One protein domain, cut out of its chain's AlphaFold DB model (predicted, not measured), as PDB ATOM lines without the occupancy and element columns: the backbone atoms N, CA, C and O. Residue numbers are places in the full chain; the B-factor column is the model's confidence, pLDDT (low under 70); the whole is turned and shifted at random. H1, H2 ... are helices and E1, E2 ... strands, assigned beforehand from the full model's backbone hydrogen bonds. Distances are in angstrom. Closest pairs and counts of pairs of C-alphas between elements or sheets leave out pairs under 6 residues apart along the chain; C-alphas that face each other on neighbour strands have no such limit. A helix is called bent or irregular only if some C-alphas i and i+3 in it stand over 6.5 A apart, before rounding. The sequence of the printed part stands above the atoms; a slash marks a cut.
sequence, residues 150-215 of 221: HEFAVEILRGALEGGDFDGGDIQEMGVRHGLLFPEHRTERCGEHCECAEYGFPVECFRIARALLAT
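This is residues 150 to 215 of the 221 residues of an uncharacterized protein of Pseudomonas otitidis (UniProt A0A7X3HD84). What shape does the backbone make? A two-stranded ribbon, E1 and E2, has helix H2 packed near one end with its residues 171 to 176, and H1 stands beyond H2, where residues 157 to 163 stick out free. The short helix H3 sits by the other end of the ribbon, near the start of E2, and H4 follows the end of E2. What is it built of? The printed part has 66 residues with four named helices and two named strands, in the order H1, H2, E1, H3, E2, H4; the sheet, E1 - E2, is antiparallel and the class is mixed, helices and strands. The whole is loose, with a radius of gyration of the C-alphas of 14.0 A and spans of 39 by 28 by 17 A.

Where are the strands? E1 is residues 181 to 186, 15.0 A from first to last C-alpha, beginning at C-alpha 181 at (94.897, 89.560, 64.209). E2 is residues 203 to 208, 16.1 A long. Where are the helices? H1, residues 150 to 161, is 16.5 A long and begins at C-alpha 150 at (87.706, 77.806, 67.624); H2, residues 168 to 177, is 14.4 A long. H3 is residues 195 to 198, neither bent nor irregular, but only just: C-alphas 195 and 198 are 6.1 A apart. H4 is residues 210 to 215, 9.3 A long, ending at C-alpha 215 at (86.426, 90.488, 76.956).

How do the strands pair? E1 and E2 are antiparallel neighbours at 145 degrees, with N 184 and O 205 within hydrogen-bond range at 2.9 A and N 203 and O 186 at 3.0 A. What is near the sheet? The closest C-alphas of H2 and E1 are those of Gly 175 and Leu 181, 5.0 A apart. Those of H3 and E2 are Cys 196 and Cys 205, 7.0 A apart. How does H1 stand to H2? They are close but not clearly touching, the closest C-alphas being those of Phe 152 and Gly 175 at 7.0 A. They run opposite ways at a steep tilt of 37 degrees, only just steep. H4 and H2 are apart, and so are H4 and E1. Are the helix backbones complete? In H1 and H2 every O i to N i+4 pair is within hydrogen-bond range, in H4 1 of 2 is, and H3 is too short for such a pair.

How large is it? The two C-alphas farthest apart, those of Glu 162 and Glu 188, are 39.9 A apart. Is anything missing or long? The printed part has no cut, and no link is long. Where is confidence low? The mean pLDDT of the printed part is 85.9, and residues 213 to 215, in H4, are under 70.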
ATOM      1  N   HIS A 150      87.901  79.245  67.749       84.69
ATOM      2  CA  HIS A 150      87.706  77.806  67.624       84.69
ATOM      3  C   HIS A 150      88.391  77.265  66.367       84.69
ATOM      4  O   HIS A 150      89.148  76.301  66.446       84.69
ATOM      5  N   GLU A 151      88.160  77.910  65.225       87.81
ATOM      6  CA  GLU A 151      88.727  77.523  63.938       87.81
ATOM      7  C   GLU A 151      90.259  77.606  63.950       87.81
ATOM      8  O   GLU A 151      90.922  76.642  63.568       87.81
ATOM      9  N   PHE A 152      90.819  78.687  64.502       91.38
ATOM     10  CA  PHE A 152      92.260  78.844  64.708       91.38
ATOM     11  C   PHE A 152      92.858  77.725  65.572       91.38
ATOM     12  O   PHE A 152      93.862  77.117  65.205       91.38
ATOM     13  N   ALA A 153      92.231  77.415  66.713       90.50
ATOM     14  CA  ALA A 153      92.716  76.373  67.615       90.50
ATOM     15  C   ALA A 153      92.661  74.979  66.971       90.50
ATOM     16  O   ALA A 153      93.586  74.182  67.131       90.50
ATOM     17  N   VAL A 154      91.592  74.679  66.229       89.88
ATOM     18  CA  VAL A 154      91.449  73.405  65.515       89.88
ATOM     19  C   VAL A 154      92.507  73.263  64.420       89.88
ATOM     20  O   VAL A 154      93.045  72.168  64.260       89.88
ATOM     21  N   GLU A 155      92.829  74.332  63.688       90.88
ATOM     22  CA  GLU A 155      93.854  74.306  62.636       90.88
ATOM     23  C   GLU A 155      95.256  74.054  63.208       90.88
ATOM     24  O   GLU A 155      95.948  73.155  62.727       90.88
ATOM     25  N   ILE A 156      95.630  74.732  64.303       91.50
ATOM     26  CA  ILE A 156      96.902  74.481  65.010       91.50
ATOM     27  C   ILE A 156      96.998  73.028  65.470       91.50
ATOM     28  O   ILE A 156      98.003  72.358  65.233       91.50
ATOM     29  N   LEU A 157      95.956  72.528  66.141       90.81
ATOM     30  CA  LEU A 157      95.974  71.178  66.700       90.81
ATOM     31  C   LEU A 157      96.064  70.112  65.607       90.81
ATOM     32  O   LEU A 157      96.789  69.135  65.776       90.81
ATOM     33  N   ARG A 158      95.362  70.296  64.483       90.06
ATOM     34  CA  ARG A 158      95.458  69.384  63.335       90.06
ATOM     35  C   ARG A 158      96.852  69.404  62.724       90.06
ATOM     36  O   ARG A 158      97.435  68.337  62.571       90.06
ATOM     37  N   GLY A 159      97.403  70.588  62.460       87.62
ATOM     38  CA  GLY A 159      98.748  70.705  61.902       87.62
ATOM     39  C   GLY A 159      99.807  70.065  62.801       87.62
ATOM     40  O   GLY A 159     100.628  69.295  62.317       87.62
ATOM     41  N   ALA A 160      99.728  70.275  64.118       88.69
ATOM     42  CA  ALA A 160     100.656  69.666  65.070       88.69
ATOM     43  C   ALA A 160     100.520  68.132  65.138       88.69
ATOM     44  O   ALA A 160     101.521  67.421  65.215       88.69
ATOM     45  N   LEU A 161      99.291  67.601  65.086       89.25
ATOM     46  CA  LEU A 161      99.042  66.153  65.074       89.25
ATOM     47  C   LEU A 161      99.531  65.476  63.789       89.25
ATOM     48  O   LEU A 161      99.951  64.321  63.825       89.25
ATOM     49  N   GLU A 162      99.491  66.188  62.666       90.81
ATOM     50  CA  GLU A 162      99.992  65.724  61.368       90.81
ATOM     51  C   GLU A 162     101.524  65.854  61.245       90.81
ATOM     52  O   GLU A 162     102.102  65.429  60.245       90.81
ATOM     53  N   GLY A 163     102.196  66.376  62.280       86.75
ATOM     54  CA  GLY A 163     103.646  66.564  62.319       86.75
ATOM     55  C   GLY A 163     104.131  67.839  61.626       86.75
ATOM     56  O   GLY A 163     105.303  67.916  61.262       86.75
ATOM     57  N   GLY A 164     103.246  68.816  61.415       85.25
ATOM     58  CA  GLY A 164     103.596  70.149  60.934       85.25
ATOM     59  C   GLY A 164     104.376  70.952  61.975       85.25
ATOM     60  O   GLY A 164     104.171  70.799  63.180       85.25
ATOM     61  N   ASP A 165     105.266  71.814  61.489       87.38
ATOM     62  CA  ASP A 165     105.965  72.824  62.280       87.38
ATOM     63  C   ASP A 165     105.352  74.188  61.956       87.38
ATOM     64  O   ASP A 165     105.081  74.471  60.788       87.38
ATOM     65  N   PHE A 166     105.090  74.992  62.983       88.62
ATOM     66  CA  PHE A 166     104.531  76.333  62.835       88.62
ATOM     67  C   PHE A 166     105.525  77.324  63.413       88.62
ATOM     68  O   PHE A 166     105.789  77.307  64.620       88.62
ATOM     69  N   ASP A 167     106.040  78.213  62.574       89.06
ATOM     70  CA  ASP A 167     106.873  79.298  63.057       89.06
ATOM     71  C   ASP A 167     106.030  80.492  63.548       89.06
ATOM     72  O   ASP A 167     104.793  80.518  63.496       89.06
ATOM     73  N   GLY A 168     106.708  81.504  64.094       86.00
ATOM     74  CA  GLY A 168     106.033  82.709  64.575       86.00
ATOM     75  C   GLY A 168     105.288  83.476  63.474       86.00
ATOM     76  O   GLY A 168     104.290  84.130  63.775       86.00
ATOM     77  N   GLY A 169     105.742  83.393  62.221       86.75
ATOM     78  CA  GLY A 169     105.097  84.009  61.062       86.75
ATOM     79  C   GLY A 169     103.836  83.259  60.642       86.75
ATOM     80  O   GLY A 169     102.792  83.888  60.462       86.75
ATOM     81  N   ASP A 170     103.889  81.928  60.597       90.56
ATOM     82  CA  ASP A 170     102.750  81.065  60.264       90.56
ATOM     83  C   ASP A 170     101.583  81.287  61.232       90.56
ATOM     84  O   ASP A 170     100.423  81.422  60.831       90.56
ATOM     85  N   ILE A 171     101.888  81.387  62.530       91.56
ATOM     86  CA  ILE A 171     100.889  81.638  63.574       91.56
ATOM     87  C   ILE A 171     100.268  83.032  63.410       91.56
ATOM     88  O   ILE A 171      99.058  83.194  63.601       91.56
ATOM     89  N   GLN A 172     101.063  84.042  63.047       90.44
ATOM     90  CA  GLN A 172     100.563  85.398  62.807       90.44
ATOM     91  C   GLN A 172      99.660  85.457  61.572       90.44
ATOM     92  O   GLN A 172      98.569  86.028  61.644       90.44
ATOM     93  N   GLU A 173     100.060  84.826  60.467       90.69
ATOM     94  CA  GLU A 173      99.263  84.769  59.241       90.69
ATOM     95  C   GLU A 173      97.943  84.021  59.470       90.69
ATOM     96  O   GLU A 173      96.868  84.491  59.090       90.69
ATOM     97  N   MET A 174      98.002  82.889  60.170       91.00
ATOM     98  CA  MET A 174      96.820  82.129  60.560       91.00
ATOM     99  C   MET A 174      95.919  82.945  61.500       91.00
ATOM    100  O   MET A 174      94.698  82.941  61.348       91.00
ATOM    101  N   GLY A 175      96.501  83.733  62.407       90.69
ATOM    102  CA  GLY A 175      95.766  84.689  63.233       90.69
ATOM    103  C   GLY A 175      95.020  85.744  62.408       90.69
ATOM    104  O   GLY A 175      93.889  86.089  62.752       90.69
ATOM    105  N   VAL A 176      95.593  86.225  61.300       91.38
ATOM    106  CA  VAL A 176      94.905  87.135  60.364       91.38
ATOM    107  C   VAL A 176      93.791  86.419  59.606       91.38
ATOM    108  O   VAL A 176      92.678  86.937  59.510       91.38
ATOM    109  N   ARG A 177      94.061  85.208  59.114       91.44
ATOM    110  CA  ARG A 177      93.103  84.374  58.373       91.44
ATOM    111  C   ARG A 177      91.834  84.087  59.177       91.44
ATOM    112  O   ARG A 177      90.739  84.156  58.627       91.44
ATOM    113  N   HIS A 178      91.984  83.831  60.477       91.00
ATOM    114  CA  HIS A 178      90.876  83.579  61.410       91.00
ATOM    115  C   HIS A 178      90.314  84.848  62.066       91.00
ATOM    116  O   HIS A 178      89.457  84.763  62.941       91.00
ATOM    117  N   GLY A 179      90.770  86.039  61.664       88.50
ATOM    118  CA  GLY A 179      90.250  87.318  62.162       88.50
ATOM    119  C   GLY A 179      90.624  87.647  63.614       88.50
ATOM    120  O   GLY A 179      90.006  88.525  64.219       88.50
ATOM    121  N   LEU A 180      91.624  86.962  64.176       90.31
ATOM    122  CA  LEU A 180      92.159  87.209  65.520       90.31
ATOM    123  C   LEU A 180      93.182  88.349  65.530       90.31
ATOM    124  O   LEU A 180      93.301  89.069  66.526       90.31
ATOM    125  N   LEU A 181      93.906  88.515  64.423       91.31
ATOM    126  CA  LEU A 181      94.897  89.560  64.209       91.31
ATOM    127  C   LEU A 181      94.534  90.408  62.989       91.31
ATOM    128  O   LEU A 181      93.952  89.925  62.025       91.31
ATOM    129  N   PHE A 182      94.927  91.677  63.014       89.31
ATOM    130  CA  PHE A 182      94.837  92.568  61.863       89.31
ATOM    131  C   PHE A 182      96.192  93.234  61.619       89.31
ATOM    132  O   PHE A 182      96.761  93.783  62.569       89.31
ATOM    133  N   PRO A 183      96.716  93.198  60.381       90.06
ATOM    134  CA  PRO A 183      97.932  93.916  60.039       90.06
ATOM    135  C   PRO A 183      97.649  95.422  59.993       90.06
ATOM    136  O   PRO A 183      96.705  95.879  59.347       90.06
ATOM    137  N   GLU A 184      98.470  96.207  60.685       87.88
ATOM    138  CA  GLU A 184      98.419  97.666  60.680       87.88
ATOM    139  C   GLU A 184      99.780  98.225  60.253       87.88
ATOM    140  O   GLU A 184     100.803  97.965  60.890       87.88
ATOM    141  N   HIS A 185      99.797  99.018  59.180       88.88
ATOM    142  CA  HIS A 185     101.022  99.656  58.711       88.88
ATOM    143  C   HIS A 185     101.390 100.824  59.627       88.88
ATOM    144  O   HIS A 185     100.625 101.780  59.780       88.88
ATOM    145  N   ARG A 186     102.566 100.747  60.250       85.56
ATOM    146  CA  ARG A 186     103.044 101.738  61.217       85.56
ATOM    147  C   ARG A 186     104.368 102.320  60.746       85.56
ATOM    148  O   ARG A 186     105.289 101.596  60.378       85.56
ATOM    149  N   THR A 187     104.468 103.642  60.813       89.38
ATOM    150  CA  THR A 187     105.704 104.400  60.571       89.38
ATOM    151  C   THR A 187     106.396 104.815  61.871       89.38
ATOM    152  O   THR A 187     107.508 105.328  61.837       89.38
ATOM    153  N   GLU A 188     105.745 104.598  63.019       87.94
ATOM    154  CA  GLU A 188     106.207 104.994  64.350       87.94
ATOM    155  C   GLU A 188     105.834 103.933  65.402       87.94
ATOM    156  O   GLU A 188     104.952 103.095  65.187       87.94
ATOM    157  N   ARG A 189     106.495 103.983  66.567       86.25
ATOM    158  CA  ARG A 189     106.306 103.028  67.673       86.25
ATOM    159  C   ARG A 189     104.859 103.021  68.176       86.25
ATOM    160  O   ARG A 189     104.277 104.071  68.423       86.25
ATOM    161  N   CYS A 190     104.293 101.833  68.405       83.25
ATOM    162  CA  CYS A 190     102.912 101.682  68.891       83.25
ATOM    163  C   CYS A 190     102.748 101.836  70.419       83.25
ATOM    164  O   CYS A 190     101.638 101.703  70.930       83.25
ATOM    165  N   GLY A 191     103.840 102.071  71.151       82.62
ATOM    166  CA  GLY A 191     103.869 102.230  72.602       82.62
ATOM    167  C   GLY A 191     105.302 102.275  73.131       82.62
ATOM    168  O   GLY A 191     106.255 102.129  72.362       82.62
ATOM    169  N   GLU A 192     105.453 102.451  74.445       81.19
ATOM    170  CA  GLU A 192     106.770 102.495  75.097       81.19
ATOM    171  C   GLU A 192     107.554 101.187  74.904       81.19
ATOM    172  O   GLU A 192     108.775 101.215  74.775       81.19
ATOM    173  N   HIS A 193     106.857 100.047  74.856       82.31
ATOM    174  CA  HIS A 193     107.431  98.710  74.682       82.31
ATOM    175  C   HIS A 193     106.954  98.129  73.344       82.31
ATOM    176  O   HIS A 193     106.050  97.300  73.285       82.31
ATOM    177  N   CYS A 194     107.500  98.654  72.247       83.94
ATOM    178  CA  CYS A 194     107.168  98.217  70.893       83.94
ATOM    179  C   CYS A 194     108.236  97.244  70.381       83.94
ATOM    180  O   CYS A 194     109.345  97.673  70.071       83.94
ATOM    181  N   GLU A 195     107.888  95.963  70.249       83.38
ATOM    182  CA  GLU A 195     108.793  94.922  69.727       83.38
ATOM    183  C   GLU A 195     109.214  95.202  68.277       83.38
ATOM    184  O   GLU A 195     110.369  95.019  67.906       83.38
ATOM    185  N   CYS A 196     108.321  95.782  67.468       83.31
ATOM    186  CA  CYS A 196     108.636  96.155  66.088       83.31
ATOM    187  C   CYS A 196     109.732  97.234  65.981       83.31
ATOM    188  O   CYS A 196     110.316  97.410  64.915       83.31
ATOM    189  N   ALA A 197     110.032  97.962  67.065       83.81
ATOM    190  CA  ALA A 197     111.068  98.989  67.056       83.81
ATOM    191  C   ALA A 197     112.482  98.425  66.850       83.81
ATOM    192  O   ALA A 197     113.363  99.177  66.438       83.81
ATOM    193  N   GLU A 198     112.693  97.137  67.131       82.00
ATOM    194  CA  GLU A 198     113.967  96.451  66.900       82.00
ATOM    195  C   GLU A 198     114.271  96.283  65.403       82.00
ATOM    196  O   GLU A 198     115.422  96.391  64.986       82.00
ATOM    197  N   TYR A 199     113.232  96.113  64.580       81.12
ATOM    198  CA  TYR A 199     113.346  95.871  63.138       81.12
ATOM    199  C   TYR A 199     113.357  97.158  62.296       81.12
ATOM    200  O   TYR A 199     113.769  97.138  61.137       81.12
ATOM    201  N   GLY A 200     112.955  98.290  62.882       82.12
ATOM    202  CA  GLY A 200     112.860  99.586  62.205       82.12
ATOM    203  C   GLY A 200     111.500  99.833  61.541       82.12
ATOM    204  O   GLY A 200     110.706  98.921  61.338       82.12
ATOM    205  N   PHE A 201     111.217 101.102  61.232       86.12
ATOM    206  CA  PHE A 201     109.969 101.537  60.597       86.12
ATOM    207  C   PHE A 201     110.236 102.024  59.165       86.12
ATOM    208  O   PHE A 201     111.285 102.634  58.931       86.12
ATOM    209  N   PRO A 202     109.300 101.828  58.218       85.75
ATOM    210  CA  PRO A 202     107.937 101.313  58.392       85.75
ATOM    211  C   PRO A 202     107.843  99.784  58.516       85.75
ATOM    212  O   PRO A 202     108.656  99.062  57.951       85.75
ATOM    213  N   VAL A 203     106.817  99.301  59.222       88.94
ATOM    214  CA  VAL A 203     106.587  97.867  59.474       88.94
ATOM    215  C   VAL A 203     105.094  97.538  59.524       88.94
ATOM    216  O   VAL A 203     104.270  98.382  59.889       88.94
ATOM    217  N   GLU A 204     104.741  96.305  59.165       88.12
ATOM    218  CA  GLU A 204     103.405  95.750  59.388       88.12
ATOM    219  C   GLU A 204     103.324  95.168  60.802       88.12
ATOM    220  O   GLU A 204     103.978  94.183  61.133       88.12
ATOM    221  N   CYS A 205     102.551  95.819  61.668       87.94
ATOM    222  CA  CYS A 205     102.365  95.403  63.051       87.94
ATOM    223  C   CYS A 205     101.030  94.661  63.191       87.94
ATOM    224  O   CYS A 205      99.975  95.228  62.905       87.94
ATOM    225  N   PHE A 206     101.055  93.413  63.660       88.94
ATOM    226  CA  PHE A 206      99.841  92.624  63.881       88.94
ATOM    227  C   PHE A 206      99.187  92.979  65.221       88.94
ATOM    228  O   PHE A 206      99.813  92.912  66.280       88.94
ATOM    229  N   ARG A 207      97.908  93.370  65.190       86.69
ATOM    230  CA  ARG A 207      97.150  93.800  66.374       86.69
ATOM    231  C   ARG A 207      95.988  92.865  66.656       86.69
ATOM    232  O   ARG A 207      95.280  92.457  65.743       86.69
ATOM    233  N   ILE A 208      95.764  92.591  67.940       87.06
ATOM    234  CA  ILE A 208      94.634  91.790  68.417       87.06
ATOM    235  C   ILE A 208      93.320  92.451  67.992       87.06
ATOM    236  O   ILE A 208      93.124  93.657  68.181       87.06
ATOM    237  N   ALA A 209      92.413  91.646  67.444       83.94
ATOM    238  CA  ALA A 209      91.072  92.058  67.069       83.94
ATOM    239  C   ALA A 209      90.356  92.768  68.223       83.94
ATOM    240  O   ALA A 209      90.335  92.288  69.357       83.94
ATOM    241  N   ARG A 210      89.679  93.887  67.938       77.88
ATOM    242  CA  ARG A 210      88.902  94.617  68.958       77.88
ATOM    243  C   ARG A 210      87.857  93.743  69.661       77.88
ATOM    244  O   ARG A 210      87.633  93.933  70.851       77.88
ATOM    245  N   ALA A 211      87.278  92.772  68.953       71.19
ATOM    246  CA  ALA A 211      86.337  91.803  69.517       71.19
ATOM    247  C   ALA A 211      86.948  90.961  70.658       71.19
ATOM    248  O   ALA A 211      86.246  90.626  71.605       71.19
ATOM    249  N   LEU A 212      88.255  90.687  70.608       74.06
ATOM    250  CA  LEU A 212      88.999  89.972  71.654       74.06
ATOM    251  C   LEU A 212      89.462  90.884  72.797       74.06
ATOM    252  O   LEU A 212      89.787  90.405  73.876       74.06
ATOM    253  N   LEU A 213      89.534  92.198  72.574       69.88
ATOM    254  CA  LEU A 213      89.927  93.152  73.614       69.88
ATOM    255  C   LEU A 213      88.762  93.500  74.549       69.88
ATOM    256  O   LEU A 213      89.001  93.795  75.717       69.88
ATOM    257  N   ALA A 214      87.520  93.435  74.058       61.81
ATOM    258  CA  ALA A 214      86.320  93.734  74.842       61.81
ATOM    259  C   ALA A 214      86.090  92.751  76.005       61.81
ATOM    260  O   ALA A 214      85.546  93.138  77.030       61.81
ATOM    261  N   THR A 215      86.560  91.506  75.898       55.38
ATOM    262  CA  THR A 215      86.426  90.488  76.956       55.38
ATOM    263  C   THR A 215      87.429  90.655  78.099       55.38
ATOM    264  O   THR A 215      87.314  89.989  79.124       55.38
TER     265      THR A 215